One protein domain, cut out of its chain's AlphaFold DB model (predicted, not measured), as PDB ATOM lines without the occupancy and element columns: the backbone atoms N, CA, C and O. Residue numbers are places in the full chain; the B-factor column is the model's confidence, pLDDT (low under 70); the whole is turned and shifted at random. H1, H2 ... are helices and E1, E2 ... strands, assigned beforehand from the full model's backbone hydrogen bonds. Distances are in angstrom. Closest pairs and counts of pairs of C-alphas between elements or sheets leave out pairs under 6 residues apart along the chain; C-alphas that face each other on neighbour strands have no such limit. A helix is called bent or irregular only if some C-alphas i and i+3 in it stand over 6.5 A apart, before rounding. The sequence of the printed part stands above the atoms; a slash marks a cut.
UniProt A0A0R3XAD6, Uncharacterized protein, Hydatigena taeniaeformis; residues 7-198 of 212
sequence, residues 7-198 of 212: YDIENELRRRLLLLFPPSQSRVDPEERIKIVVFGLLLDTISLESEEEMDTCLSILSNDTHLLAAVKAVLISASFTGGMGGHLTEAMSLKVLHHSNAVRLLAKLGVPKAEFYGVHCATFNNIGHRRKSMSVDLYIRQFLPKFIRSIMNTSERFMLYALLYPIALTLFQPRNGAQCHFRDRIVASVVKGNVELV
ATOM      1  N   TYR A   7      35.334 -32.008 -43.111       58.34
ATOM      2  CA  TYR A   7      36.782 -31.916 -43.309       58.34
ATOM      3  C   TYR A   7      37.179 -30.961 -44.450       58.34
ATOM      4  O   TYR A   7      38.176 -30.250 -44.347       58.34
ATOM      5  N   ASP A   8      36.377 -30.892 -45.514       69.50
ATOM      6  CA  ASP A   8      36.618 -30.001 -46.654       69.50
ATOM      7  C   ASP A   8      36.354 -28.538 -46.258       69.50
ATOM      8  O   ASP A   8      37.104 -27.647 -46.647       69.50
ATOM      9  N   ILE A   9      35.339 -28.288 -45.420       64.88
ATOM     10  CA  ILE A   9      34.986 -26.936 -44.954       64.88
ATOM     11  C   ILE A   9      36.014 -26.391 -43.959       64.88
ATOM     12  O   ILE A   9      36.392 -25.228 -44.042       64.88
ATOM     13  N   GLU A  10      36.488 -27.212 -43.021       67.12
ATOM     14  CA  GLU A  10      37.499 -26.790 -42.045       67.12
ATOM     15  C   GLU A  10      38.823 -26.419 -42.729       67.12
ATOM     16  O   GLU A  10      39.412 -25.377 -42.430       67.12
ATOM     17  N   ASN A  11      39.265 -27.239 -43.687       72.44
ATOM     18  CA  ASN A  11      40.473 -26.970 -44.462       72.44
ATOM     19  C   ASN A  11      40.315 -25.740 -45.357       72.44
ATOM     20  O   ASN A  11      41.236 -24.931 -45.441       72.44
ATOM     21  N   GLU A  12      39.147 -25.554 -45.973       73.69
ATOM     22  CA  GLU A  12      38.867 -24.372 -46.789       73.69
ATOM     23  C   GLU A  12      38.781 -23.096 -45.942       73.69
ATOM     24  O   GLU A  12      39.346 -22.068 -46.316       73.69
ATOM     25  N   LEU A  13      38.172 -23.160 -44.756       72.06
ATOM     26  CA  LEU A  13      38.145 -22.055 -43.803       72.06
ATOM     27  C   LEU A  13      39.561 -21.693 -43.344       72.06
ATOM     28  O   LEU A  13      39.923 -20.520 -43.362       72.06
ATOM     29  N   ARG A  14      40.393 -22.684 -42.995       73.00
ATOM     30  CA  ARG A  14      41.809 -22.462 -42.659       73.00
ATOM     31  C   ARG A  14      42.574 -21.852 -43.831       73.00
ATOM     32  O   ARG A  14      43.301 -20.885 -43.632       73.00
ATOM     33  N   ARG A  15      42.377 -22.358 -45.051       78.06
ATOM     34  CA  ARG A  15      43.003 -21.823 -46.269       78.06
ATOM     35  C   ARG A  15      42.616 -20.363 -46.501       78.06
ATOM     36  O   ARG A  15      43.491 -19.532 -46.722       78.06
ATOM     37  N   ARG A  16      41.324 -20.029 -46.417       74.00
ATOM     38  CA  ARG A  16      40.822 -18.656 -46.588       74.00
ATOM     39  C   ARG A  16      41.271 -17.735 -45.450       74.00
ATOM     40  O   ARG A  16      41.606 -16.585 -45.710       74.00
ATOM     41  N   LEU A  17      41.369 -18.232 -44.216       72.12
ATOM     42  CA  LEU A  17      41.949 -17.480 -43.099       72.12
ATOM     43  C   LEU A  17      43.436 -17.181 -43.313       72.12
ATOM     44  O   LEU A  17      43.860 -16.068 -43.037       72.12
ATOM     45  N   LEU A  18      44.212 -18.122 -43.856       71.12
ATOM     46  CA  LEU A  18      45.616 -17.886 -44.211       71.12
ATOM     47  C   LEU A  18      45.779 -16.855 -45.339       71.12
ATOM     48  O   LEU A  18      46.803 -16.184 -45.396       71.12
ATOM     49  N   LEU A  19      44.782 -16.700 -46.218       72.19
ATOM     50  CA  LEU A  19      44.759 -15.622 -47.216       72.19
ATOM     51  C   LEU A  19      44.411 -14.264 -46.595       72.19
ATOM     52  O   LEU A  19      44.978 -13.251 -46.993       72.19
ATOM     53  N   LEU A  20      43.490 -14.243 -45.628       65.12
ATOM     54  CA  LEU A  20      43.120 -13.030 -44.892       65.12
ATOM     55  C   LEU A  20      44.224 -12.576 -43.928       65.12
ATOM     56  O   LEU A  20      44.335 -11.387 -43.653       65.12
ATOM     57  N   PHE A  21      45.038 -13.514 -43.441       65.81
ATOM     58  CA  PHE A  21      46.116 -13.273 -42.487       65.81
ATOM     59  C   PHE A  21      47.396 -14.026 -42.901       65.81
ATOM     60  O   PHE A  21      47.720 -15.073 -42.326       65.81
ATOM     61  N   PRO A  22      48.129 -13.537 -43.919       60.38
ATOM     62  CA  PRO A  22      49.283 -14.239 -44.467       60.38
ATOM     63  C   PRO A  22      50.405 -14.416 -43.424       60.38
ATOM     64  O   PRO A  22      50.803 -13.449 -42.770       60.38
ATOM     65  N   PRO A  23      50.974 -15.632 -43.278       55.69
ATOM     66  CA  PRO A  23      51.952 -15.949 -42.230       55.69
ATOM     67  C   PRO A  23      53.339 -15.315 -42.434       55.69
ATOM     68  O   PRO A  23      54.205 -15.433 -41.570       55.69
ATOM     69  N   SER A  24      53.579 -14.629 -43.550       51.31
ATOM     70  CA  SER A  24      54.905 -14.129 -43.902       51.31
ATOM     71  C   SER A  24      54.831 -12.809 -44.656       51.31
ATOM     72  O   SER A  24      54.716 -12.790 -45.877       51.31
ATOM     73  N   GLN A  25      54.950 -11.717 -43.906       49.47
ATOM     74  CA  GLN A  25      55.726 -10.526 -44.245       49.47
ATOM     75  C   GLN A  25      55.974  -9.763 -42.936       49.47
ATOM     76  O   GLN A  25      55.192  -9.828 -41.991       49.47
ATOM     77  N   SER A  26      57.118  -9.103 -42.843       48.47
ATOM     78  CA  SER A  26      57.787  -8.566 -41.651       48.47
ATOM     79  C   SER A  26      57.031  -7.517 -40.806       48.47
ATOM     80  O   SER A  26      57.668  -6.831 -40.010       48.47
ATOM     81  N   ARG A  27      55.701  -7.379 -40.917       55.22
ATOM     82  CA  ARG A  27      54.859  -6.450 -40.135       55.22
ATOM     83  C   ARG A  27      53.388  -6.899 -40.017       55.22
ATOM     84  O   ARG A  27      52.494  -6.100 -40.261       55.22
ATOM     85  N   VAL A  28      53.100  -8.154 -39.665       56.88
ATOM     86  CA  VAL A  28      51.723  -8.487 -39.234       56.88
ATOM     87  C   VAL A  28      51.478  -7.793 -37.895       56.88
ATOM     88  O   VAL A  28      52.248  -8.019 -36.954       56.88
ATOM     89  N   ASP A  29      50.450  -6.946 -37.840       66.44
ATOM     90  CA  ASP A  29      50.022  -6.244 -36.631       66.44
ATOM     91  C   ASP A  29      49.871  -7.267 -35.486       66.44
ATOM     92  O   ASP A  29      49.258  -8.325 -35.687       66.44
ATOM     93  N   PRO A  30      50.448  -7.021 -34.295       65.38
ATOM     94  CA  PRO A  30      50.179  -7.827 -33.111       65.38
ATOM     95  C   PRO A  30      48.694  -8.186 -32.935       65.38
ATOM     96  O   PRO A  30      48.397  -9.330 -32.581       65.38
ATOM     97  N   GLU A  31      47.767  -7.272 -33.250       66.75
ATOM     98  CA  GLU A  31      46.321  -7.531 -33.185       66.75
ATOM     99  C   GLU A  31      45.856  -8.621 -34.168       66.75
ATOM    100  O   GLU A  31      45.051  -9.479 -33.805       66.75
ATOM    101  N   GLU A  32      46.382  -8.656 -35.390       68.94
ATOM    102  CA  GLU A  32      46.024  -9.670 -36.389       68.94
ATOM    103  C   GLU A  32      46.557 -11.056 -36.014       68.94
ATOM    104  O   GLU A  32      45.833 -12.048 -36.116       68.94
ATOM    105  N   ARG A  33      47.784 -11.140 -35.483       67.06
ATOM    106  CA  ARG A  33      48.362 -12.413 -35.000       67.06
ATOM    107  C   ARG A  33      47.512 -13.045 -33.904       67.06
ATOM    108  O   ARG A  33      47.325 -14.257 -33.860       67.06
ATOM    109  N   ILE A  34      46.981 -12.211 -33.024       67.00
ATOM    110  CA  ILE A  34      46.089 -12.614 -31.944       67.00
ATOM    111  C   ILE A  34      44.784 -13.181 -32.491       67.00
ATOM    112  O   ILE A  34      44.339 -14.231 -32.023       67.00
ATOM    113  N   LYS A  35      44.169 -12.491 -33.461       72.81
ATOM    114  CA  LYS A  35      42.926 -12.946 -34.094       72.81
ATOM    115  C   LYS A  35      43.125 -14.362 -34.628       72.81
ATOM    116  O   LYS A  35      42.347 -15.244 -34.285       72.81
ATOM    117  N   ILE A  36      44.244 -14.614 -35.313       69.50
ATOM    118  CA  ILE A  36      44.629 -15.946 -35.809       69.50
ATOM    119  C   ILE A  36      44.734 -16.982 -34.679       69.50
ATOM    120  O   ILE A  36      44.199 -18.080 -34.819       69.50
ATOM    121  N   VAL A  37      45.394 -16.661 -33.559       72.88
ATOM    122  CA  VAL A  37      45.524 -17.590 -32.417       72.88
ATOM    123  C   VAL A  37      44.156 -17.913 -31.815       72.88
ATOM    124  O   VAL A  37      43.834 -19.083 -31.605       72.88
ATOM    125  N   VAL A  38      43.325 -16.895 -31.574       73.25
ATOM    126  CA  VAL A  38      41.962 -17.079 -31.056       73.25
ATOM    127  C   VAL A  38      41.128 -17.907 -32.035       73.25
ATOM    128  O   VAL A  38      40.415 -18.809 -31.603       73.25
ATOM    129  N   PHE A  39      41.262 -17.683 -33.344       74.88
ATOM    130  CA  PHE A  39      40.598 -18.496 -34.363       74.88
ATOM    131  C   PHE A  39      41.055 -19.942 -34.303       74.88
ATOM    132  O   PHE A  39      40.209 -20.821 -34.179       74.88
ATOM    133  N   GLY A  40      42.364 -20.195 -34.298       71.31
ATOM    134  CA  GLY A  40      42.919 -21.542 -34.170       71.31
ATOM    135  C   GLY A  40      42.344 -22.306 -32.976       71.31
ATOM    136  O   GLY A  40      42.007 -23.478 -33.098       71.31
ATOM    137  N   LEU A  41      42.139 -21.624 -31.845       73.94
ATOM    138  CA  LEU A  41      41.561 -22.213 -30.632       73.94
ATOM    139  C   LEU A  41      40.038 -22.430 -30.689       73.94
ATOM    140  O   LEU A  41      39.510 -23.197 -29.875       73.94
ATOM    141  N   LEU A  42      39.333 -21.745 -31.593       74.75
ATOM    142  CA  LEU A  42      37.873 -21.775 -31.728       74.75
ATOM    143  C   LEU A  42      37.381 -22.569 -32.945       74.75
ATOM    144  O   LEU A  42      36.211 -22.951 -32.956       74.75
ATOM    145  N   LEU A  43      38.231 -22.854 -33.936       71.19
ATOM    146  CA  LEU A  43      37.852 -23.567 -35.166       71.19
ATOM    147  C   LEU A  43      37.203 -24.929 -34.886       71.19
ATOM    148  O   LEU A  43      36.188 -25.259 -35.492       71.19
ATOM    149  N   ASP A  44      37.694 -25.664 -33.890       71.12
ATOM    150  CA  ASP A  44      37.147 -26.982 -33.531       71.12
ATOM    151  C   ASP A  44      35.747 -26.900 -32.889       71.12
ATOM    152  O   ASP A  44      35.087 -27.916 -32.658       71.12
ATOM    153  N   THR A  45      35.291 -25.690 -32.548       73.19
ATOM    154  CA  THR A  45      34.027 -25.456 -31.836       73.19
ATOM    155  C   THR A  45      32.857 -25.113 -32.751       73.19
ATOM    156  O   THR A  45      31.716 -25.125 -32.288       73.19
ATOM    157  N   ILE A  46      33.116 -24.851 -34.034       75.75
ATOM    158  CA  ILE A  46      32.095 -24.481 -35.018       75.75
ATOM    159  C   ILE A  46      31.792 -25.633 -35.983       75.75
ATOM    160  O   ILE A  46      32.618 -26.508 -36.239       75.75
ATOM    161  N   SER A  47      30.571 -25.646 -36.509       77.75
ATOM    162  CA  SER A  47      30.093 -26.594 -37.511       77.75
ATOM    163  C   SER A  47      29.344 -25.819 -38.584       77.75
ATOM    164  O   SER A  47      28.222 -25.374 -38.359       77.75
ATOM    165  N   LEU A  48      29.980 -25.669 -39.740       77.69
ATOM    166  CA  LEU A  48      29.419 -24.989 -40.901       77.69
ATOM    167  C   LEU A  48      28.765 -26.024 -41.826       77.69
ATOM    168  O   LEU A  48      29.356 -27.068 -42.105       77.69
ATOM    169  N   GLU A  49      27.543 -25.754 -42.273       76.44
ATOM    170  CA  GLU A  49      26.735 -26.656 -43.105       76.44
ATOM    171  C   GLU A  49      26.681 -26.225 -44.584       76.44
ATOM    172  O   GLU A  49      26.295 -27.029 -45.437       76.44
ATOM    173  N   SER A  50      27.076 -24.986 -44.903       76.50
ATOM    174  CA  SER A  50      27.021 -24.417 -46.256       76.50
ATOM    175  C   SER A  50      28.158 -23.428 -46.548       76.50
ATOM    176  O   SER A  50      28.819 -22.921 -45.639       76.50
ATOM    177  N   GLU A  51      28.364 -23.125 -47.834       76.19
ATOM    178  CA  GLU A  51      29.297 -22.079 -48.277       76.19
ATOM    179  C   GLU A  51      28.860 -20.682 -47.799       76.19
ATOM    180  O   GLU A  51      29.688 -19.901 -47.342       76.19
ATOM    181  N   GLU A  52      27.555 -20.406 -47.763       78.50
ATOM    182  CA  GLU A  52      27.003 -19.151 -47.230       78.50
ATOM    183  C   GLU A  52      27.316 -18.956 -45.733       78.50
ATOM    184  O   GLU A  52      27.622 -17.845 -45.284       78.50
ATOM    185  N   GLU A  53      27.263 -20.031 -44.937       79.06
ATOM    186  CA  GLU A  53      27.669 -19.989 -43.529       79.06
ATOM    187  C   GLU A  53      29.171 -19.734 -43.389       79.06
ATOM    188  O   GLU A  53      29.581 -18.973 -42.510       79.06
ATOM    189  N   MET A  54      29.984 -20.320 -44.271       80.75
ATOM    190  CA  MET A  54      31.425 -20.080 -44.315       80.75
ATOM    191  C   MET A  54      31.743 -18.625 -44.669       80.75
ATOM    192  O   MET A  54      32.538 -17.998 -43.971       80.75
ATOM    193  N   ASP A  55      31.085 -18.055 -45.675       81.31
ATOM    194  CA  ASP A  55      31.256 -16.651 -46.052       81.31
ATOM    195  C   ASP A  55      30.800 -15.712 -44.932       81.31
ATOM    196  O   ASP A  55      31.474 -14.728 -44.617       81.31
ATOM    197  N   THR A  56      29.698 -16.039 -44.252       82.06
ATOM    198  CA  THR A  56      29.233 -15.285 -43.080       82.06
ATOM    199  C   THR A  56      30.247 -15.358 -41.939       82.06
ATOM    200  O   THR A  56      30.573 -14.330 -41.341       82.06
ATOM    201  N   CYS A  57      30.785 -16.546 -41.660       83.38
ATOM    202  CA  CYS A  57      31.821 -16.751 -40.657       83.38
ATOM    203  C   CYS A  57      33.070 -15.929 -40.994       83.38
ATOM    204  O   CYS A  57      33.512 -15.129 -40.178       83.38
ATOM    205  N   LEU A  58      33.595 -16.027 -42.216       81.00
ATOM    206  CA  LEU A  58      34.738 -15.229 -42.676       81.00
ATOM    207  C   LEU A  58      34.470 -13.724 -42.561       81.00
ATOM    208  O   LEU A  58      35.339 -12.964 -42.134       81.00
ATOM    209  N   SER A  59      33.248 -13.295 -42.874       84.25
ATOM    210  CA  SER A  59      32.818 -11.904 -42.755       84.25
ATOM    211  C   SER A  59      32.804 -11.410 -41.303       84.25
ATOM    212  O   SER A  59      33.165 -10.262 -41.058       84.25
ATOM    213  N   ILE A  60      32.424 -12.262 -40.343       85.19
ATOM    214  CA  ILE A  60      32.489 -11.990 -38.895       85.19
ATOM    215  C   ILE A  60      33.942 -11.922 -38.414       85.19
ATOM    216  O   ILE A  60      34.283 -11.077 -37.588       85.19
ATOM    217  N   LEU A  61      34.806 -12.805 -38.919       82.25
ATOM    218  CA  LEU A  61      36.201 -12.899 -38.482       82.25
ATOM    219  C   LEU A  61      37.058 -11.730 -38.991       82.25
ATOM    220  O   LEU A  61      37.962 -11.284 -38.285       82.25
ATOM    221  N   SER A  62      36.741 -11.205 -40.177       78.75
ATOM    222  CA  SER A  62      37.498 -10.142 -40.854       78.75
ATOM    223  C   SER A  62      37.018  -8.714 -40.570       78.75
ATOM    224  O   SER A  62      37.771  -7.773 -40.805       78.75
ATOM    225  N   ASN A  63      35.792  -8.515 -40.071       83.38
ATOM    226  CA  ASN A  63      35.204  -7.181 -39.916       83.38
ATOM    227  C   ASN A  63      34.617  -6.969 -38.512       83.38
ATOM    228  O   ASN A  63      33.650  -7.625 -38.121       83.38
ATOM    229  N   ASP A  64      35.156  -5.992 -37.779       83.62
ATOM    230  CA  ASP A  64      34.740  -5.680 -36.406       83.62
ATOM    231  C   ASP A  64      33.256  -5.287 -36.292       83.62
ATOM    232  O   ASP A  64      32.596  -5.631 -35.312       83.62
ATOM    233  N   THR A  65      32.691  -4.605 -37.290       84.75
ATOM    234  CA  THR A  65      31.262  -4.258 -37.301       84.75
ATOM    235  C   THR A  65      30.408  -5.518 -37.403       84.75
ATOM    236  O   THR A  65      29.417  -5.656 -36.685       84.75
ATOM    237  N   HIS A  66      30.806  -6.475 -38.242       85.38
ATOM    238  CA  HIS A  66      30.108  -7.756 -38.357       85.38
ATOM    239  C   HIS A  66      30.280  -8.615 -37.104       85.38
ATOM    240  O   HIS A  66      29.328  -9.265 -36.675       85.38
ATOM    241  N   LEU A  67      31.455  -8.574 -36.475       87.69
ATOM    242  CA  LEU A  67      31.696  -9.206 -35.184       87.69
ATOM    243  C   LEU A  67      30.743  -8.669 -34.113       87.69
ATOM    244  O   LEU A  67      30.066  -9.443 -33.441       87.69
ATOM    245  N   LEU A  68      30.642  -7.346 -33.974       88.25
ATOM    246  CA  LEU A  68      29.744  -6.721 -33.003       88.25
ATOM    247  C   LEU A  68      28.272  -6.997 -33.317       88.25
ATOM    248  O   LEU A  68      27.493  -7.227 -32.391       88.25
ATOM    249  N   ALA A  69      27.897  -7.019 -34.598       84.94
ATOM    250  CA  ALA A  69      26.562  -7.413 -35.038       84.94
ATOM    251  C   ALA A  69      26.227  -8.843 -34.591       84.94
ATOM    252  O   ALA A  69      25.174  -9.075 -33.995       84.94
ATOM    253  N   ALA A  70      27.147  -9.783 -34.817       87.62
ATOM    254  CA  ALA A  70      26.994 -11.177 -34.422       87.62
ATOM    255  C   ALA A  70      26.924 -11.336 -32.897       87.62
ATOM    256  O   ALA A  70      26.030 -12.012 -32.393       87.62
ATOM    257  N   VAL A  71      27.796 -10.655 -32.145       90.50
ATOM    258  CA  VAL A  71      27.744 -10.639 -30.673       90.50
ATOM    259  C   VAL A  71      26.402 -10.104 -30.182       90.50
ATOM    260  O   VAL A  71      25.767 -10.723 -29.332       90.50
ATOM    261  N   LYS A  72      25.934  -8.978 -30.732       89.19
ATOM    262  CA  LYS A  72      24.650  -8.381 -30.355       89.19
ATOM    263  C   LYS A  72      23.487  -9.324 -30.646       89.19
ATOM    264  O   LYS A  72      22.641  -9.487 -29.774       89.19
ATOM    265  N   ALA A  73      23.479  -9.977 -31.809       85.12
ATOM    266  CA  ALA A  73      22.465 -10.962 -32.182       85.12
ATOM    267  C   ALA A  73      22.421 -12.152 -31.209       85.12
ATOM    268  O   ALA A  73      21.344 -12.554 -30.777       85.12
ATOM    269  N   VAL A  74      23.582 -12.667 -30.797       87.19
ATOM    270  CA  VAL A  74      23.668 -13.747 -29.800       87.19
ATOM    271  C   VAL A  74      23.149 -13.284 -28.438       87.19
ATOM    272  O   VAL A  74      22.400 -14.004 -27.786       87.19
ATOM    273  N   LEU A  75      23.490 -12.067 -28.009       87.75
ATOM    274  CA  LEU A  75      23.081 -11.540 -26.705       87.75
ATOM    275  C   LEU A  75      21.577 -11.238 -26.592       87.75
ATOM    276  O   LEU A  75      21.056 -11.259 -25.481       87.75
ATOM    277  N   ILE A  76      20.889 -10.967 -27.706       86.25
ATOM    278  CA  ILE A  76      19.424 -10.779 -27.743       86.25
ATOM    279  C   ILE A  76      18.659 -12.055 -28.122       86.25
ATOM    280  O   ILE A  76      17.425 -12.041 -28.138       86.25
ATOM    281  N   SER A  77      19.372 -13.138 -28.455       81.06
ATOM    282  CA  SER A  77      18.770 -14.408 -28.857       81.06
ATOM    283  C   SER A  77      17.943 -14.987 -27.716       81.06
ATOM    284  O   SER A  77      18.421 -15.151 -26.588       81.06
ATOM    285  N   ALA A  78      16.714 -15.389 -28.049       69.81
ATOM    286  CA  ALA A  78      15.761 -15.971 -27.108       69.81
ATOM    287  C   ALA A  78      16.310 -17.208 -26.374       69.81
ATOM    288  O   ALA A  78      15.887 -17.505 -25.260       69.81
ATOM    289  N   SER A  79      17.294 -17.895 -26.950       71.19
ATOM    290  CA  SER A  79      17.952 -19.058 -26.346       71.19
ATOM    291  C   SER A  79      18.755 -18.709 -25.089       71.19
ATOM    292  O   SER A  79      18.917 -19.535 -24.177       71.19
ATOM    293  N   PHE A  80      19.221 -17.464 -24.992       71.12
ATOM    294  CA  PHE A  80      19.957 -16.954 -23.839       71.12
ATOM    295  C   PHE A  80      19.080 -16.140 -22.894       71.12
ATOM    296  O   PHE A  80      19.232 -16.261 -21.679       71.12
ATOM    297  N   THR A  81      18.132 -15.385 -23.435       69.19
ATOM    298  CA  THR A  81      17.283 -14.448 -22.687       69.19
ATOM    299  C   THR A  81      15.916 -15.020 -22.289       69.19
ATOM    300  O   THR A  81      15.206 -14.390 -21.511       69.19
ATOM    301  N   GLY A  82      15.523 -16.198 -22.789       63.94
ATOM    302  CA  GLY A  82      14.191 -16.785 -22.562       63.94
ATOM    303  C   GLY A  82      13.058 -16.111 -23.357       63.94
ATOM    304  O   GLY A  82      11.891 -16.399 -23.118       63.94
ATOM    305  N   GLY A  83      13.397 -15.212 -24.288       64.94
ATOM    306  CA  GLY A  83      12.493 -14.409 -25.126       64.94
ATOM    307  C   GLY A  83      13.262 -13.284 -25.836       64.94
ATOM    308  O   GLY A  83      14.432 -13.085 -25.543       64.94
ATOM    309  N   MET A  84      12.676 -12.520 -26.763       58.88
ATOM    310  CA  MET A  84      13.400 -11.376 -27.356       58.88
ATOM    311  C   MET A  84      13.536 -10.245 -26.328       58.88
ATOM    312  O   MET A  84      12.533  -9.710 -25.864       58.88
ATOM    313  N   GLY A  85      14.767  -9.876 -25.968       67.88
ATOM    314  CA  GLY A  85      15.016  -8.858 -24.949       67.88
ATOM    315  C   GLY A  85      16.302  -8.077 -25.193       67.88
ATOM    316  O   GLY A  85      17.337  -8.646 -25.516       67.88
ATOM    317  N   GLY A  86      16.248  -6.755 -25.015       81.12
ATOM    318  CA  GLY A  86      17.406  -5.858 -25.141       81.12
ATOM    319  C   GLY A  86      18.250  -5.720 -23.869       81.12
ATOM    320  O   GLY A  86      19.097  -4.830 -23.806       81.12
ATOM    321  N   HIS A  87      18.001  -6.551 -22.851       89.12
ATOM    322  CA  HIS A  87      18.640  -6.485 -21.538       89.12
ATOM    323  C   HIS A  87      19.145  -7.859 -21.096       89.12
ATOM    324  O   HIS A  87      18.497  -8.872 -21.340       89.12
ATOM    325  N   LEU A  88      20.275  -7.869 -20.394       90.81
ATOM    326  CA  LEU A  88      20.912  -9.046 -19.816       90.81
ATOM    327  C   LEU A  88      20.910  -8.932 -18.297       90.81
ATOM    328  O   LEU A  88      21.254  -7.879 -17.757       90.81
ATOM    329  N   THR A  89      20.559 -10.016 -17.613       92.50
ATOM    330  CA  THR A  89      20.870 -10.203 -16.190       92.50
ATOM    331  C   THR A  89      22.276 -10.788 -16.030       92.50
ATOM    332  O   THR A  89      22.877 -11.268 -16.995       92.50
ATOM    333  N   GLU A  90      22.801 -10.775 -14.807       93.06
ATOM    334  CA  GLU A  90      24.097 -11.385 -14.479       93.06
ATOM    335  C   GLU A  90      24.112 -12.885 -14.830       93.06
ATOM    336  O   GLU A  90      24.989 -13.337 -15.569       93.06
ATOM    337  N   ALA A  91      23.056 -13.616 -14.459       90.75
ATOM    338  CA  ALA A  91      22.896 -15.027 -14.797       90.75
ATOM    339  C   ALA A  91      22.839 -15.281 -16.316       90.75
ATOM    340  O   ALA A  91      23.439 -16.239 -16.807       90.75
ATOM    341  N   MET A  92      22.156 -14.422 -17.087       91.31
ATOM    342  CA  MET A  92      22.134 -14.523 -18.555       91.31
ATOM    343  C   MET A  92      23.518 -14.271 -19.155       91.31
ATOM    344  O   MET A  92      23.941 -14.989 -20.058       91.31
ATOM    345  N   SER A  93      24.242 -13.282 -18.633       92.25
ATOM    346  CA  SER A  93      25.614 -13.000 -19.047       92.25
ATOM    347  C   SER A  93      26.541 -14.192 -18.788       92.25
ATOM    348  O   SER A  93      27.246 -14.618 -19.706       92.25
ATOM    349  N   LEU A  94      26.494 -14.790 -17.591       91.19
ATOM    350  CA  LEU A  94      27.242 -16.015 -17.287       91.19
ATOM    351  C   LEU A  94      26.853 -17.155 -18.227       91.19
ATOM    352  O   LEU A  94      27.730 -17.832 -18.767       91.19
ATOM    353  N   LYS A  95      25.550 -17.344 -18.474       88.94
ATOM    354  CA  LYS A  95      25.049 -18.366 -19.401       88.94
ATOM    355  C   LYS A  95      25.669 -18.190 -20.787       88.94
ATOM    356  O   LYS A  95      26.195 -19.165 -21.322       88.94
ATOM    357  N   VAL A  96      25.663 -16.978 -21.344       90.00
ATOM    358  CA  VAL A  96      26.272 -16.693 -22.655       90.00
ATOM    359  C   VAL A  96      27.767 -17.006 -22.643       90.00
ATOM    360  O   VAL A  96      28.247 -17.715 -23.527       90.00
ATOM    361  N   LEU A  97      28.519 -16.534 -21.644       90.69
ATOM    362  CA  LEU A  97      29.971 -16.746 -21.575       90.69
ATOM    363  C   LEU A  97      30.348 -18.230 -21.430       90.69
ATOM    364  O   LEU A  97      31.353 -18.674 -21.987       90.69
ATOM    365  N   HIS A  98      29.528 -19.017 -20.734       88.19
ATOM    366  CA  HIS A  98      29.702 -20.465 -20.647       88.19
ATOM    367  C   HIS A  98      29.448 -21.177 -21.972       88.19
ATOM    368  O   HIS A  98      30.301 -21.936 -22.429       88.19
ATOM    369  N   HIS A  99      28.294 -20.931 -22.590       86.06
ATOM    370  CA  HIS A  99      27.883 -21.638 -23.808       86.06
ATOM    371  C   HIS A  99      28.739 -21.246 -25.018       86.06
ATOM    372  O   HIS A  99      29.083 -22.086 -25.843       86.06
ATOM    373  N   SER A 100      29.183 -19.992 -25.077       86.81
ATOM    374  CA  SER A 100      30.108 -19.510 -26.108       86.81
ATOM    375  C   SER A 100      31.518 -20.102 -26.016       86.81
ATOM    376  O   SER A 100      32.342 -19.829 -26.878       86.81
ATOM    377  N   ASN A 101      31.832 -20.915 -24.998       84.62
ATOM    378  CA  ASN A 101      33.186 -21.381 -24.677       84.62
ATOM    379  C   ASN A 101      34.175 -20.270 -24.274       84.62
ATOM    380  O   ASN A 101      35.362 -20.569 -24.126       84.62
ATOM    381  N   ALA A 102      33.726 -19.035 -24.018       87.81
ATOM    382  CA  ALA A 102      34.604 -17.952 -23.569       87.81
ATOM    383  C   ALA A 102      35.319 -18.312 -22.256       87.81
ATOM    384  O   ALA A 102      36.534 -18.163 -22.156       87.81
ATOM    385  N   VAL A 103      34.609 -18.905 -21.284       88.00
ATOM    386  CA  VAL A 103      35.220 -19.368 -20.016       88.00
ATOM    387  C   VAL A 103      36.323 -20.398 -20.263       88.00
ATOM    388  O   VAL A 103      37.379 -20.360 -19.639       88.00
ATOM    389  N   ARG A 104      36.090 -21.332 -21.194       86.00
ATOM    390  CA  ARG A 104      37.058 -22.380 -21.531       86.00
ATOM    391  C   ARG A 104      38.274 -21.805 -22.253       86.00
ATOM    392  O   ARG A 104      39.384 -22.259 -21.997       86.00
ATOM    393  N   LEU A 105      38.071 -20.832 -23.140       85.25
ATOM    394  CA  LEU A 105      39.159 -20.141 -23.826       85.25
ATOM    395  C   LEU A 105      40.027 -19.367 -22.830       85.25
ATOM    396  O   LEU A 105      41.237 -19.548 -22.828       85.25
ATOM    397  N   LEU A 106      39.420 -18.585 -21.935       85.81
ATOM    398  CA  LEU A 106      40.160 -17.851 -20.905       85.81
ATOM    399  C   LEU A 106      40.934 -18.789 -19.973       85.81
ATOM    400  O   LEU A 106      42.081 -18.507 -19.644       85.81
ATOM    401  N   ALA A 107      40.366 -19.947 -19.627       86.25
ATOM    402  CA  ALA A 107      41.086 -20.962 -18.862       86.25
ATOM    403  C   ALA A 107      42.334 -21.486 -19.595       86.25
ATOM    404  O   ALA A 107      43.375 -21.665 -18.969       86.25
ATOM    405  N   LYS A 108      42.270 -21.680 -20.922       83.50
ATOM    406  CA  LYS A 108      43.452 -22.028 -21.737       83.50
ATOM    407  C   LYS A 108      44.487 -20.899 -21.789       83.50
ATOM    408  O   LYS A 108      45.664 -21.176 -21.979       83.50
ATOM    409  N   LEU A 109      44.052 -19.652 -21.620       80.31
ATOM    410  CA  LEU A 109      44.909 -18.466 -21.551       80.31
ATOM    411  C   LEU A 109      45.428 -18.183 -20.128       80.31
ATOM    412  O   LEU A 109      46.075 -17.163 -19.915       80.31
ATOM    413  N   GLY A 110      45.175 -19.083 -19.170       81.69
ATOM    414  CA  GLY A 110      45.725 -19.012 -17.815       81.69
ATOM    415  C   GLY A 110      44.796 -18.413 -16.758       81.69
ATOM    416  O   GLY A 110      45.226 -18.256 -15.624       81.69
ATOM    417  N   VAL A 111      43.534 -18.113 -17.086       83.00
ATOM    418  CA  VAL A 111      42.567 -17.540 -16.136       83.00
ATOM    419  C   VAL A 111      41.860 -18.639 -15.323       83.00
ATOM    420  O   VAL A 111      41.095 -19.428 -15.891       83.00
ATOM    421  N   PRO A 112      42.023 -18.695 -13.989       81.81
ATOM    422  CA  PRO A 112      41.301 -19.640 -13.145       81.81
ATOM    423  C   PRO A 112      39.782 -19.419 -13.189       81.81
ATOM    424  O   PRO A 112      39.287 -18.294 -13.123       81.81
ATOM    425  N   LYS A 113      38.997 -20.507 -13.209       79.38
ATOM    426  CA  LYS A 113      37.521 -20.417 -13.228       79.38
ATOM    427  C   LYS A 113      36.942 -19.682 -12.014       79.38
ATOM    428  O   LYS A 113      35.948 -18.982 -12.154       79.38
ATOM    429  N   ALA A 114      37.533 -19.842 -10.828       81.19
ATOM    430  CA  ALA A 114      37.061 -19.160  -9.621       81.19
ATOM    431  C   ALA A 114      37.221 -17.633  -9.729       81.19
ATOM    432  O   ALA A 114      36.296 -16.887  -9.412       81.19
ATOM    433  N   GLU A 115      38.362 -17.185 -10.257       83.25
ATOM    434  CA  GLU A 115      38.638 -15.773 -10.529       83.25
ATOM    435  C   GLU A 115      37.675 -15.216 -11.581       83.25
ATOM    436  O   GLU A 115      37.123 -14.131 -11.406       83.25
ATOM    437  N   PHE A 116      37.357 -16.017 -12.603       88.69
ATOM    438  CA  PHE A 116      36.343 -15.670 -13.594       88.69
ATOM    439  C   PHE A 116      34.995 -15.293 -12.982       88.69
ATOM    440  O   PHE A 116      34.490 -14.208 -13.270       88.69
ATOM    441  N   TYR A 117      34.418 -16.140 -12.126       89.62
ATOM    442  CA  TYR A 117      33.109 -15.846 -11.535       89.62
ATOM    443  C   TYR A 117      33.146 -14.635 -10.601       89.62
ATOM    444  O   TYR A 117      32.251 -13.790 -10.654       89.62
ATOM    445  N   GLY A 118      34.189 -14.525  -9.771       90.06
ATOM    446  CA  GLY A 118      34.337 -13.409  -8.837       90.06
ATOM    447  C   GLY A 118      34.440 -12.065  -9.558       90.06
ATOM    448  O   GLY A 118      33.684 -11.134  -9.265       90.06
ATOM    449  N   VAL A 119      35.322 -11.981 -10.559       92.19
ATOM    450  CA  VAL A 119      35.527 -10.761 -11.352       92.19
ATOM    451  C   VAL A 119      34.298 -10.440 -12.202       92.19
ATOM    452  O   VAL A 119      33.944  -9.267 -12.346       92.19
ATOM    453  N   HIS A 120      33.607 -11.456 -12.729       94.56
ATOM    454  CA  HIS A 120      32.380 -11.281 -13.510       94.56
ATOM    455  C   HIS A 120      31.286 -10.620 -12.672       94.56
ATOM    456  O   HIS A 120      30.822  -9.531 -13.024       94.56
ATOM    457  N   CYS A 121      30.952 -11.217 -11.525       93.12
ATOM    458  CA  CYS A 121      29.907 -10.723 -10.633       93.12
ATOM    459  C   CYS A 121      30.226  -9.310 -10.117       93.12
ATOM    460  O   CYS A 121      29.377  -8.411 -10.167       93.12
ATOM    461  N   ALA A 122      31.472  -9.065  -9.695       93.19
ATOM    462  CA  ALA A 122      31.909  -7.746  -9.242       93.19
ATOM    463  C   ALA A 122      31.808  -6.688 -10.356       93.19
ATOM    464  O   ALA A 122      31.287  -5.589 -10.133       93.19
ATOM    465  N   THR A 123      32.249  -7.019 -11.573       94.31
ATOM    466  CA  THR A 123      32.192  -6.100 -12.720       94.31
ATOM    467  C   THR A 123      30.753  -5.812 -13.132       94.31
ATOM    468  O   THR A 123      30.416  -4.658 -13.413       94.31
ATOM    469  N   PHE A 124      29.889  -6.831 -13.136       94.62
ATOM    470  CA  PHE A 124      28.488  -6.695 -13.526       94.62
ATOM    471  C   PHE A 124      27.749  -5.773 -12.561       94.62
ATOM    472  O   PHE A 124      27.099  -4.822 -12.995       94.62
ATOM    473  N   ASN A 125      27.919  -5.990 -11.253       92.69
ATOM    474  CA  ASN A 125      27.325  -5.151 -10.213       92.69
ATOM    475  C   ASN A 125      27.817  -3.699 -10.269       92.69
ATOM    476  O   ASN A 125      27.028  -2.771 -10.073       92.69
ATOM    477  N   ASN A 126      29.105  -3.501 -10.563       93.00
ATOM    478  CA  ASN A 126      29.717  -2.180 -10.685       93.00
ATOM    479  C   ASN A 126      29.160  -1.414 -11.902       93.00
ATOM    480  O   ASN A 126      28.588  -0.341 -11.737       93.00
ATOM    481  N   ILE A 127      29.235  -1.987 -13.110       92.06
ATOM    482  CA  ILE A 127      28.719  -1.347 -14.338       92.06
ATOM    483  C   ILE A 127      27.200  -1.185 -14.300       92.06
ATOM    484  O   ILE A 127      26.662  -0.145 -14.685       92.06
ATOM    485  N   GLY A 128      26.494  -2.198 -13.804       87.69
ATOM    486  CA  GLY A 128      25.047  -2.171 -13.648       87.69
ATOM    487  C   GLY A 128      24.566  -1.162 -12.608       87.69
ATOM    488  O   GLY A 128      23.360  -0.960 -12.506       87.69
ATOM    489  N   HIS A 129      25.460  -0.524 -11.837       87.44
ATOM    490  CA  HIS A 129      25.106   0.357 -10.721       87.44
ATOM    491  C   HIS A 129      24.087  -0.310  -9.782       87.44
ATOM    492  O   HIS A 129      23.076   0.287  -9.413       87.44
ATOM    493  N   ARG A 130      24.327  -1.585  -9.436       84.31
ATOM    494  CA  ARG A 130      23.440  -2.438  -8.615       84.31
ATOM    495  C   ARG A 130      22.058  -2.741  -9.221       84.31
ATOM    496  O   ARG A 130      21.197  -3.288  -8.534       84.31
ATOM    497  N   ARG A 131      21.813  -2.414 -10.494       85.25
ATOM    498  CA  ARG A 131      20.589  -2.825 -11.199       85.25
ATOM    499  C   ARG A 131      20.617  -4.327 -11.482       85.25
ATOM    500  O   ARG A 131      21.670  -4.907 -11.724       85.25
ATOM    501  N   LYS A 132      19.427  -4.934 -11.523       86.50
ATOM    502  CA  LYS A 132      19.236  -6.372 -11.796       86.50
ATOM    503  C   LYS A 132      19.606  -6.781 -13.231       86.50
ATOM    504  O   LYS A 132      19.820  -7.962 -13.496       86.50
ATOM    505  N   SER A 133      19.646  -5.826 -14.157       91.38
ATOM    506  CA  SER A 133      19.979  -6.047 -15.562       91.38
ATOM    507  C   SER A 133      20.616  -4.806 -16.189       91.38
ATOM    508  O   SER A 133      20.498  -3.691 -15.673       91.38
ATOM    509  N   MET A 134      21.287  -5.002 -17.322       92.31
ATOM    510  CA  MET A 134      21.842  -3.935 -18.153       92.31
ATOM    511  C   MET A 134      21.458  -4.136 -19.613       92.31
ATOM    512  O   MET A 134      21.239  -5.267 -20.040       92.31
ATOM    513  N   SER A 135      21.370  -3.055 -20.389       91.12
ATOM    514  CA  SER A 135      21.108  -3.178 -21.823       91.12
ATOM    515  C   SER A 135      22.260  -3.895 -22.530       91.12
ATOM    516  O   SER A 135      23.414  -3.805 -22.105       91.12
ATOM    517  N   VAL A 136      21.968  -4.580 -23.636       90.44
ATOM    518  CA  VAL A 136      22.991  -5.271 -24.441       90.44
ATOM    519  C   VAL A 136      24.061  -4.299 -24.944       90.44
ATOM    520  O   VAL A 136      25.244  -4.623 -24.923       90.44
ATOM    521  N   ASP A 137      23.684  -3.075 -25.317       89.38
ATOM    522  CA  ASP A 137      24.661  -2.064 -25.738       89.38
ATOM    523  C   ASP A 137      25.579  -1.628 -24.585       89.38
ATOM    524  O   ASP A 137      26.783  -1.462 -24.791       89.38
ATOM    525  N   LEU A 138      25.046  -1.473 -23.365       90.50
ATOM    526  CA  LEU A 138      25.858  -1.174 -22.181       90.50
ATOM    527  C   LEU A 138      26.788  -2.347 -21.846       90.50
ATOM    528  O   LEU A 138      27.963  -2.144 -21.539       90.50
ATOM    529  N   TYR A 139      26.281  -3.571 -21.980       93.06
ATOM    530  CA  TYR A 139      27.046  -4.791 -21.775       93.06
ATOM    531  C   TYR A 139      28.240  -4.888 -22.737       93.06
ATOM    532  O   TYR A 139      29.382  -5.045 -22.308       93.06
ATOM    533  N   ILE A 140      28.002  -4.717 -24.041       91.06
ATOM    534  CA  ILE A 140      29.060  -4.790 -25.059       91.06
ATOM    535  C   ILE A 140      30.086  -3.666 -24.870       91.06
ATOM    536  O   ILE A 140      31.284  -3.905 -24.983       91.06
ATOM    537  N   ARG A 141      29.638  -2.435 -24.586       88.44
ATOM    538  CA  ARG A 141      30.525  -1.259 -24.581       88.44
ATOM    539  C   ARG A 141      31.258  -1.010 -23.277       88.44
ATOM    540  O   ARG A 141      32.290  -0.348 -23.304       88.44
ATOM    541  N   GLN A 142      30.709  -1.447 -22.148       90.62
ATOM    542  CA  GLN A 142      31.296  -1.162 -20.837       90.62
ATOM    543  C   GLN A 142      31.607  -2.426 -20.056       90.62
ATOM    544  O   GLN A 142      32.708  -2.535 -19.520       90.62
ATOM    545  N   PHE A 143      30.684  -3.389 -20.007       93.62
ATOM    546  CA  PHE A 143      30.922  -4.608 -19.242       93.62
ATOM    547  C   PHE A 143      32.042  -5.453 -19.853       93.62
ATOM    548  O   PHE A 143      33.025  -5.689 -19.161       93.62
ATOM    549  N   LEU A 144      31.950  -5.869 -21.126       92.12
ATOM    550  CA  LEU A 144      32.958  -6.759 -21.727       92.12
ATOM    551  C   LEU A 144      34.387  -6.176 -21.667       92.12
ATOM    552  O   LEU A 144      35.284  -6.897 -21.225       92.12
ATOM    553  N   PRO A 145      34.624  -4.887 -22.002       89.06
ATOM    554  CA  PRO A 145      35.956  -4.291 -21.896       89.06
ATOM    555  C   PRO A 145      36.456  -4.177 -20.448       89.06
ATOM    556  O   PRO A 145      37.616  -4.469 -20.167       89.06
ATOM    557  N   LYS A 146      35.595  -3.792 -19.494       89.56
ATOM    558  CA  LYS A 146      36.001  -3.673 -18.082       89.56
ATOM    559  C   LYS A 146      36.230  -5.036 -17.435       89.56
ATOM    560  O   LYS A 146      37.142  -5.178 -16.624       89.56
ATOM    561  N   PHE A 147      35.428  -6.030 -17.807       91.19
ATOM    562  CA  PHE A 147      35.537  -7.397 -17.314       91.19
ATOM    563  C   PHE A 147      36.868  -8.005 -17.738       91.19
ATOM    564  O   PHE A 147      37.626  -8.484 -16.897       91.19
ATOM    565  N   ILE A 148      37.198  -7.904 -19.027       87.44
ATOM    566  CA  ILE A 148      38.428  -8.497 -19.535       87.44
ATOM    567  C   ILE A 148      39.685  -7.800 -19.011       87.44
ATOM    568  O   ILE A 148      40.678  -8.456 -18.712       87.44
ATOM    569  N   ARG A 149      39.625  -6.478 -18.817       85.81
ATOM    570  CA  ARG A 149      40.707  -5.721 -18.182       85.81
ATOM    571  C   ARG A 149      40.940  -6.182 -16.746       85.81
ATOM    572  O   ARG A 149      42.080  -6.406 -16.356       85.81
ATOM    573  N   SER A 150      39.856  -6.361 -15.992       86.81
ATOM    574  CA  SER A 150      39.911  -6.773 -14.586       86.81
ATOM    575  C   SER A 150      40.446  -8.192 -14.394       86.81
ATOM    576  O   SER A 150      41.019  -8.466 -13.350       86.81
ATOM    577  N   ILE A 151      40.252  -9.089 -15.369       85.56
ATOM    578  CA  ILE A 151      40.606 -10.509 -15.221       85.56
ATOM    579  C   ILE A 151      41.973 -10.883 -15.806       85.56
ATOM    580  O   ILE A 151      42.540 -11.901 -15.437       85.56
ATOM    581  N   MET A 152      42.508 -10.088 -16.734       76.94
ATOM    582  CA  MET A 152      43.745 -10.430 -17.447       76.94
ATOM    583  C   MET A 152      44.906  -9.475 -17.171       76.94
ATOM    584  O   MET A 152      46.016  -9.771 -17.605       76.94
ATOM    585  N   ASN A 153      44.671  -8.330 -16.512       68.25
ATOM    586  CA  ASN A 153      45.699  -7.315 -16.226       68.25
ATOM    587  C   ASN A 153      46.602  -6.989 -17.442       68.25
ATOM    588  O   ASN A 153      47.800  -6.753 -17.313       68.25
ATOM    589  N   THR A 154      46.030  -7.006 -18.651       60.47
ATOM    590  CA  THR A 154      46.756  -6.888 -19.926       60.47
ATOM    591  C   THR A 154      46.058  -5.915 -20.878       60.47
ATOM    592  O   THR A 154      44.993  -5.380 -20.557       60.47
ATOM    593  N   SER A 155      46.659  -5.666 -22.046       58.66
ATOM    594  CA  SER A 155      46.157  -4.708 -23.035       58.66
ATOM    595  C   SER A 155      44.703  -5.000 -23.452       58.66
ATOM    596  O   SER A 155      44.310  -6.132 -23.741       58.66
ATOM    597  N   GLU A 156      43.878  -3.946 -23.463       61.34
ATOM    598  CA  GLU A 156      42.410  -4.046 -23.516       61.34
ATOM    599  C   GLU A 156      41.860  -4.661 -24.804       61.34
ATOM    600  O   GLU A 156      40.867  -5.390 -24.772       61.34
ATOM    601  N   ARG A 157      42.476  -4.343 -25.948       63.78
ATOM    602  CA  ARG A 157      41.939  -4.707 -27.265       63.78
ATOM    603  C   ARG A 157      42.143  -6.180 -27.589       63.78
ATOM    604  O   ARG A 157      41.209  -6.839 -28.038       63.78
ATOM    605  N   PHE A 158      43.338  -6.687 -27.285       67.75
ATOM    606  CA  PHE A 158      43.749  -8.081 -27.458       67.75
ATOM    607  C   PHE A 158      42.716  -9.042 -26.873       67.75
ATOM    608  O   PHE A 158      42.170  -9.902 -27.567       67.75
ATOM    609  N   MET A 159      42.421  -8.870 -25.589       73.00
ATOM    610  CA  MET A 159      41.616  -9.842 -24.868       73.00
ATOM    611  C   MET A 159      40.121  -9.665 -25.090       73.00
ATOM    612  O   MET A 159      39.357 -10.615 -24.908       73.00
ATOM    613  N   LEU A 160      39.680  -8.486 -25.532       83.31
ATOM    614  CA  LEU A 160      38.281  -8.294 -25.880       83.31
ATOM    615  C   LEU A 160      37.874  -9.228 -27.030       83.31
ATOM    616  O   LEU A 160      36.802  -9.824 -26.971       83.31
ATOM    617  N   TYR A 161      38.747  -9.461 -28.013       84.62
ATOM    618  CA  TYR A 161      38.501 -10.444 -29.075       84.62
ATOM    619  C   TYR A 161      38.385 -11.884 -28.553       84.62
ATOM    620  O   TYR A 161      37.570 -12.652 -29.066       84.62
ATOM    621  N   ALA A 162      39.107 -12.231 -27.485       82.44
ATOM    622  CA  ALA A 162      38.958 -13.515 -26.798       82.44
ATOM    623  C   ALA A 162      37.604 -13.663 -26.072       82.44
ATOM    624  O   ALA A 162      37.257 -14.766 -25.663       82.44
ATOM    625  N   LEU A 163      36.814 -12.590 -25.935       88.75
ATOM    626  CA  LEU A 163      35.408 -12.653 -25.522       88.75
ATOM    627  C   LEU A 163      34.451 -12.562 -26.714       88.75
ATOM    628  O   LEU A 163      33.492 -13.326 -26.789       88.75
ATOM    629  N   LEU A 164      34.699 -11.646 -27.651       90.50
ATOM    630  CA  LEU A 164      33.779 -11.367 -28.753       90.50
ATOM    631  C   LEU A 164      33.685 -12.529 -29.745       90.50
ATOM    632  O   LEU A 164      32.574 -12.902 -30.119       90.50
ATOM    633  N   TYR A 165      34.810 -13.126 -30.154       88.94
ATOM    634  CA  TYR A 165      34.781 -14.215 -31.134       88.94
ATOM    635  C   TYR A 165      34.068 -15.465 -30.627       88.94
ATOM    636  O   TYR A 165      33.192 -15.943 -31.345       88.94
ATOM    637  N   PRO A 166      34.343 -15.983 -29.412       88.69
ATOM    638  CA  PRO A 166      33.583 -17.119 -28.906       88.69
ATOM    639  C   PRO A 166      32.081 -16.823 -28.852       88.69
ATOM    640  O   PRO A 166      31.280 -17.663 -29.257       88.69
ATOM    641  N   ILE A 167      31.683 -15.616 -28.416       90.69
ATOM    642  CA  ILE A 167      30.266 -15.224 -28.371       90.69
ATOM    643  C   ILE A 167      29.671 -15.222 -29.781       90.69
ATOM    644  O   ILE A 167      28.670 -15.898 -29.999       90.69
ATOM    645  N   ALA A 168      30.286 -14.539 -30.746       89.44
ATOM    646  CA  ALA A 168      29.790 -14.474 -32.121       89.44
ATOM    647  C   ALA A 168      29.715 -15.850 -32.799       89.44
ATOM    648  O   ALA A 168      28.739 -16.158 -33.480       89.44
ATOM    649  N   LEU A 169      30.720 -16.701 -32.585       86.94
ATOM    650  CA  LEU A 169      30.796 -18.026 -33.199       86.94
ATOM    651  C   LEU A 169      29.786 -19.027 -32.625       86.94
ATOM    652  O   LEU A 169      29.557 -20.074 -33.231       86.94
ATOM    653  N   THR A 170      29.096 -18.682 -31.533       85.69
ATOM    654  CA  THR A 170      27.932 -19.438 -31.037       85.69
ATOM    655  C   THR A 170      26.843 -19.596 -32.108       85.69
ATOM    656  O   THR A 170      26.115 -20.585 -32.097       85.69
ATOM    657  N   LEU A 171      26.774 -18.687 -33.095       81.00
ATOM    658  CA  LEU A 171      25.877 -18.797 -34.254       81.00
ATOM    659  C   LEU A 171      26.089 -20.080 -35.080       81.00
ATOM    660  O   LEU A 171      25.160 -20.531 -35.756       81.00
ATOM    661  N   PHE A 172      27.284 -20.671 -35.024       81.44
ATOM    662  CA  PHE A 172      27.688 -21.835 -35.815       81.44
ATOM    663  C   PHE A 172      27.953 -23.080 -34.957       81.44
ATOM    664  O   PHE A 172      28.508 -24.058 -35.453       81.44
ATOM    665  N   GLN A 173      27.611 -23.073 -33.666       77.56
ATOM    666  CA  GLN A 173      27.828 -24.247 -32.819       77.56
ATOM    667  C   GLN A 173      26.839 -25.389 -33.152       77.56
ATOM    668  O   GLN A 173      25.681 -25.118 -33.486       77.56
ATOM    669  N   PRO A 174      27.260 -26.670 -33.050       65.81
ATOM    670  CA  PRO A 174      26.409 -27.824 -33.348       65.81
ATOM    671  C   PRO A 174      25.160 -27.907 -32.457       65.81
ATOM    672  O   PRO A 174      25.162 -27.461 -31.309       65.81
ATOM    673  N   ARG A 175      24.112 -28.567 -32.969       57.22
ATOM    674  CA  ARG A 175      22.734 -28.582 -32.437       57.22
ATOM    675  C   ARG A 175      22.480 -29.294 -31.087       57.22
ATOM    676  O   ARG A 175      21.372 -29.769 -30.846       57.22
ATOM    677  N   ASN A 176      23.441 -29.335 -30.166       47.69
ATOM    678  CA  ASN A 176      23.314 -30.098 -28.914       47.69
ATOM    679  C   ASN A 176      23.189 -29.236 -27.633       47.69
ATOM    680  O   ASN A 176      23.398 -29.751 -26.540       47.69
ATOM    681  N   GLY A 177      22.838 -27.942 -27.727       52.16
ATOM    682  CA  GLY A 177      22.683 -27.050 -26.555       52.16
ATOM    683  C   GLY A 177      21.782 -25.826 -26.778       52.16
ATOM    684  O   GLY A 177      20.989 -25.826 -27.722       52.16
ATOM    685  N   ALA A 178      21.904 -24.794 -25.919       52.09
ATOM    686  CA  ALA A 178      21.237 -23.487 -26.056       52.09
ATOM    687  C   ALA A 178      21.642 -22.820 -27.383       52.09
ATOM    688  O   ALA A 178      22.643 -22.113 -27.471       52.09
ATOM    689  N   GLN A 179      20.894 -23.134 -28.435       61.56
ATOM    690  CA  GLN A 179      21.241 -22.827 -29.815       61.56
ATOM    691  C   GLN A 179      20.716 -21.476 -30.232       61.56
ATOM    692  O   GLN A 179      19.523 -21.221 -30.109       61.56
ATOM    693  N   CYS A 180      21.562 -20.672 -30.857       56.97
ATOM    694  CA  CYS A 180      21.056 -19.623 -31.722       56.97
ATOM    695  C   CYS A 180      20.324 -20.266 -32.912       56.97
ATOM    696  O   CYS A 180      20.896 -21.072 -33.648       56.97
ATOM    697  N   HIS A 181      19.043 -19.950 -33.082       63.03
ATOM    698  CA  HIS A 181      18.229 -20.481 -34.171       63.03
ATOM    699  C   HIS A 181      18.578 -19.796 -35.499       63.03
ATOM    700  O   HIS A 181      19.203 -18.738 -35.533       63.03
ATOM    701  N   PHE A 182      18.092 -20.343 -36.617       62.88
ATOM    702  CA  PHE A 182      18.184 -19.698 -37.936       62.88
ATOM    703  C   PHE A 182      17.725 -18.225 -37.911       62.88
ATOM    704  O   PHE A 182      18.327 -17.369 -38.554       62.88
ATOM    705  N   ARG A 183      16.720 -17.905 -37.083       60.03
ATOM    706  CA  ARG A 183      16.266 -16.528 -36.844       60.03
ATOM    707  C   ARG A 183      17.360 -15.620 -36.283       60.03
ATOM    708  O   ARG A 183      17.456 -14.483 -36.716       60.03
ATOM    709  N   ASP A 184      18.212 -16.109 -35.390       64.19
ATOM    710  CA  ASP A 184      19.307 -15.320 -34.817       64.19
ATOM    711  C   ASP A 184      20.398 -15.034 -35.857       64.19
ATOM    712  O   ASP A 184      21.004 -13.965 -35.852       64.19
ATOM    713  N   ARG A 185      20.594 -15.950 -36.817       63.72
ATOM    714  CA  ARG A 185      21.480 -15.738 -37.975       63.72
ATOM    715  C   ARG A 185      20.910 -14.707 -38.952       63.72
ATOM    716  O   ARG A 185      21.655 -13.873 -39.467       63.72
ATOM    717  N   ILE A 186      19.590 -14.708 -39.158       64.38
ATOM    718  CA  ILE A 186      18.904 -13.639 -39.900       64.38
ATOM    719  C   ILE A 186      19.063 -12.310 -39.164       64.38
ATOM    720  O   ILE A 186      19.427 -11.322 -39.785       64.38
ATOM    721  N   VAL A 187      18.851 -12.275 -37.847       62.50
ATOM    722  CA  VAL A 187      19.026 -11.060 -37.042       62.50
ATOM    723  C   VAL A 187      20.464 -10.556 -37.131       62.50
ATOM    724  O   VAL A 187      20.658  -9.369 -37.361       62.50
ATOM    725  N   ALA A 188      21.471 -11.428 -37.056       59.44
ATOM    726  CA  ALA A 188      22.863 -11.047 -37.293       59.44
ATOM    727  C   ALA A 188      23.064 -10.440 -38.693       59.44
ATOM    728  O   ALA A 188      23.747  -9.427 -38.829       59.44
ATOM    729  N   SER A 189      22.416 -11.002 -39.717       60.03
ATOM    730  CA  SER A 189      22.470 -10.506 -41.100       60.03
ATOM    731  C   SER A 189      21.761  -9.154 -41.273       60.03
ATOM    732  O   SER A 189      22.274  -8.269 -41.953       60.03
ATOM    733  N   VAL A 190      20.624  -8.948 -40.603       59.00
ATOM    734  CA  VAL A 190      19.867  -7.685 -40.592       59.00
ATOM    735  C   VAL A 190      20.613  -6.607 -39.807       59.00
ATOM    736  O   VAL A 190      20.727  -5.478 -40.277       59.00
ATOM    737  N   VAL A 191      21.169  -6.939 -38.639       57.22
ATOM    738  CA  VAL A 191      21.998  -6.028 -37.834       57.22
ATOM    739  C   VAL A 191      23.268  -5.648 -38.604       57.22
ATOM    740  O   VAL A 191      23.668  -4.489 -38.576       57.22
ATOM    741  N   LYS A 192      23.855  -6.583 -39.362       58.53
ATOM    742  CA  LYS A 192      24.951  -6.315 -40.304       58.53
ATOM    743  C   LYS A 192      24.537  -5.356 -41.428       58.53
ATOM    744  O   LYS A 192      25.292  -4.441 -41.736       58.53
ATOM    745  N   GLY A 193      23.358  -5.546 -42.022       54.31
ATOM    746  CA  GLY A 193      22.837  -4.682 -43.092       54.31
ATOM    747  C   GLY A 193      22.482  -3.262 -42.638       54.31
ATOM    748  O   GLY A 193      22.384  -2.364 -43.466       54.31
ATOM    749  N   ASN A 194      22.334  -3.043 -41.331       53.06
ATOM    750  CA  ASN A 194      21.983  -1.759 -40.734       53.06
ATOM    751  C   ASN A 194      23.126  -1.273 -39.834       53.06
ATOM    752  O   ASN A 194      23.011  -1.280 -38.610       53.06
ATOM    753  N   VAL A 195      24.233  -0.849 -40.453       52.09
ATOM    754  CA  VAL A 195      25.472  -0.402 -39.778       52.09
ATOM    755  C   VAL A 195      25.206   0.641 -38.679       52.09
ATOM    756  O   VAL A 195      25.885   0.651 -37.657       52.09
ATOM    757  N   GLU A 196      24.160   1.459 -38.813       49.03
ATOM    758  CA  GLU A 196      23.737   2.442 -37.804       49.03
ATOM    759  C   GLU A 196      23.273   1.819 -36.468       49.03
ATOM    760  O   GLU A 196      23.404   2.438 -35.407       49.03
ATOM    761  N   LEU A 197      22.786   0.570 -36.482       50.03
ATOM    762  CA  LEU A 197      22.380  -0.185 -35.286       50.03
ATOM    763  C   LEU A 197      23.576  -0.753 -34.500       50.03
ATOM    764  O   LEU A 197      23.418  -1.187 -33.347       50.03
ATOM    765  N   VAL A 198      24.769  -0.737 -35.104       51.47
ATOM    766  CA  VAL A 198      26.029  -1.229 -34.541       51.47
ATOM    767  C   VAL A 198      27.019  -0.076 -34.479       51.47
ATOM    768  O   VAL A 198      27.812   0.145 -35.389       51.47
TER     769      VAL A 198
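Overview. This is residues 7 to 198 of the 212 residues of an uncharacterized protein of Hydatigena taeniaeformis (UniProt A0A0R3XAD6). A compact body of helices is built round H10, which runs through its middle. On one side H1, H2 and H3 form a four-helix bundle with H10, up and down, each running against the one before; on the other side H6, H7 and H9 cross H10, H8 packs outside them, and a small sheet of two short strands, E1 and E2, sits at that far end. H4 crosses H10 too, and H11 packs on H4. The 192 printed residues hold named elements in the order H1 H2 H3 H4 H5 E1 H6 H7 H8 E2 H9 H10 H11, mostly helix, with E1 and E2 antiparallel. The radius of gyration of the C-alphas is 16.2 A, and the spans are 47 by 37 by 34 A.

Along the chain. E1 is residues 87 to 89 and E2 residues 133 to 135. H6 is residues 90 to 99, H9 136 to 152 (22.5 A), H8 113 to 127 (21.0 A), H7 102 to 108 and H5 78 to 81. H10, residues 156 to 172, is 26.2 A long, from C-alpha 156 at (42.410, -4.046, -23.516). H4 is residues 64 to 76, H3 51 to 62, H2 30 to 45 (23.9 A), and H1 7 to 20, beginning at C-alpha 7 (36.782, -31.916, -43.309). H11, residues 182 to 193, ends at C-alpha 193 (22.837, -4.682, -43.092). H2 is irregular, with C-alphas 41 and 44 7.1 A apart; H9 only just is, with C-alphas 141 and 144 6.7 A apart, and has a kink of 36 degrees near residue 143.

Arrangement. Across E1 and E2, N 88 and O 134 are 2.8 A apart, within hydrogen-bond range. H8 touches H9 at a steep tilt of 45 degrees, closest at C-alphas 123 and 147, 5.8 A. H5 touches H6, closest at C-alphas 80 and 92, 6.2 A. H7 and H8, a helical hairpin, only just touch, with 3 pairs of C-alphas within 8 A, closest at C-alphas 107 and 113, 6.7 A. The hub H10 touches six helices, among them H4, with its residues 164 to 171 alone, closest at C-alphas 71 and 168, 4.6 A. H2 touches H10 at a shallow tilt of 29 degrees, closest at C-alphas 31 and 158, 6.3 A. H1 touches H3, closest at C-alphas 13 and 54, 7.0 A. H11 touches H4, closest at C-alphas 70 and 188, 5.0 A. Every O i to N i+4 pair is within hydrogen-bond range in H1, H3, H4, H6, H7, H8 and H11; the figures are 10 of 12 in H2, 11 of 13 in H9 and 8 of 13 in H10, and H5 is too short for one.

Size, cuts and confidence. The C-alphas of Gln 25 and Lys 132 are the farthest apart, at 49.0 A. The printed part has no cut and no long link. Its mean pLDDT is 77.2; 57 residues are under 70, among them 20 to 34 and 174 to 198.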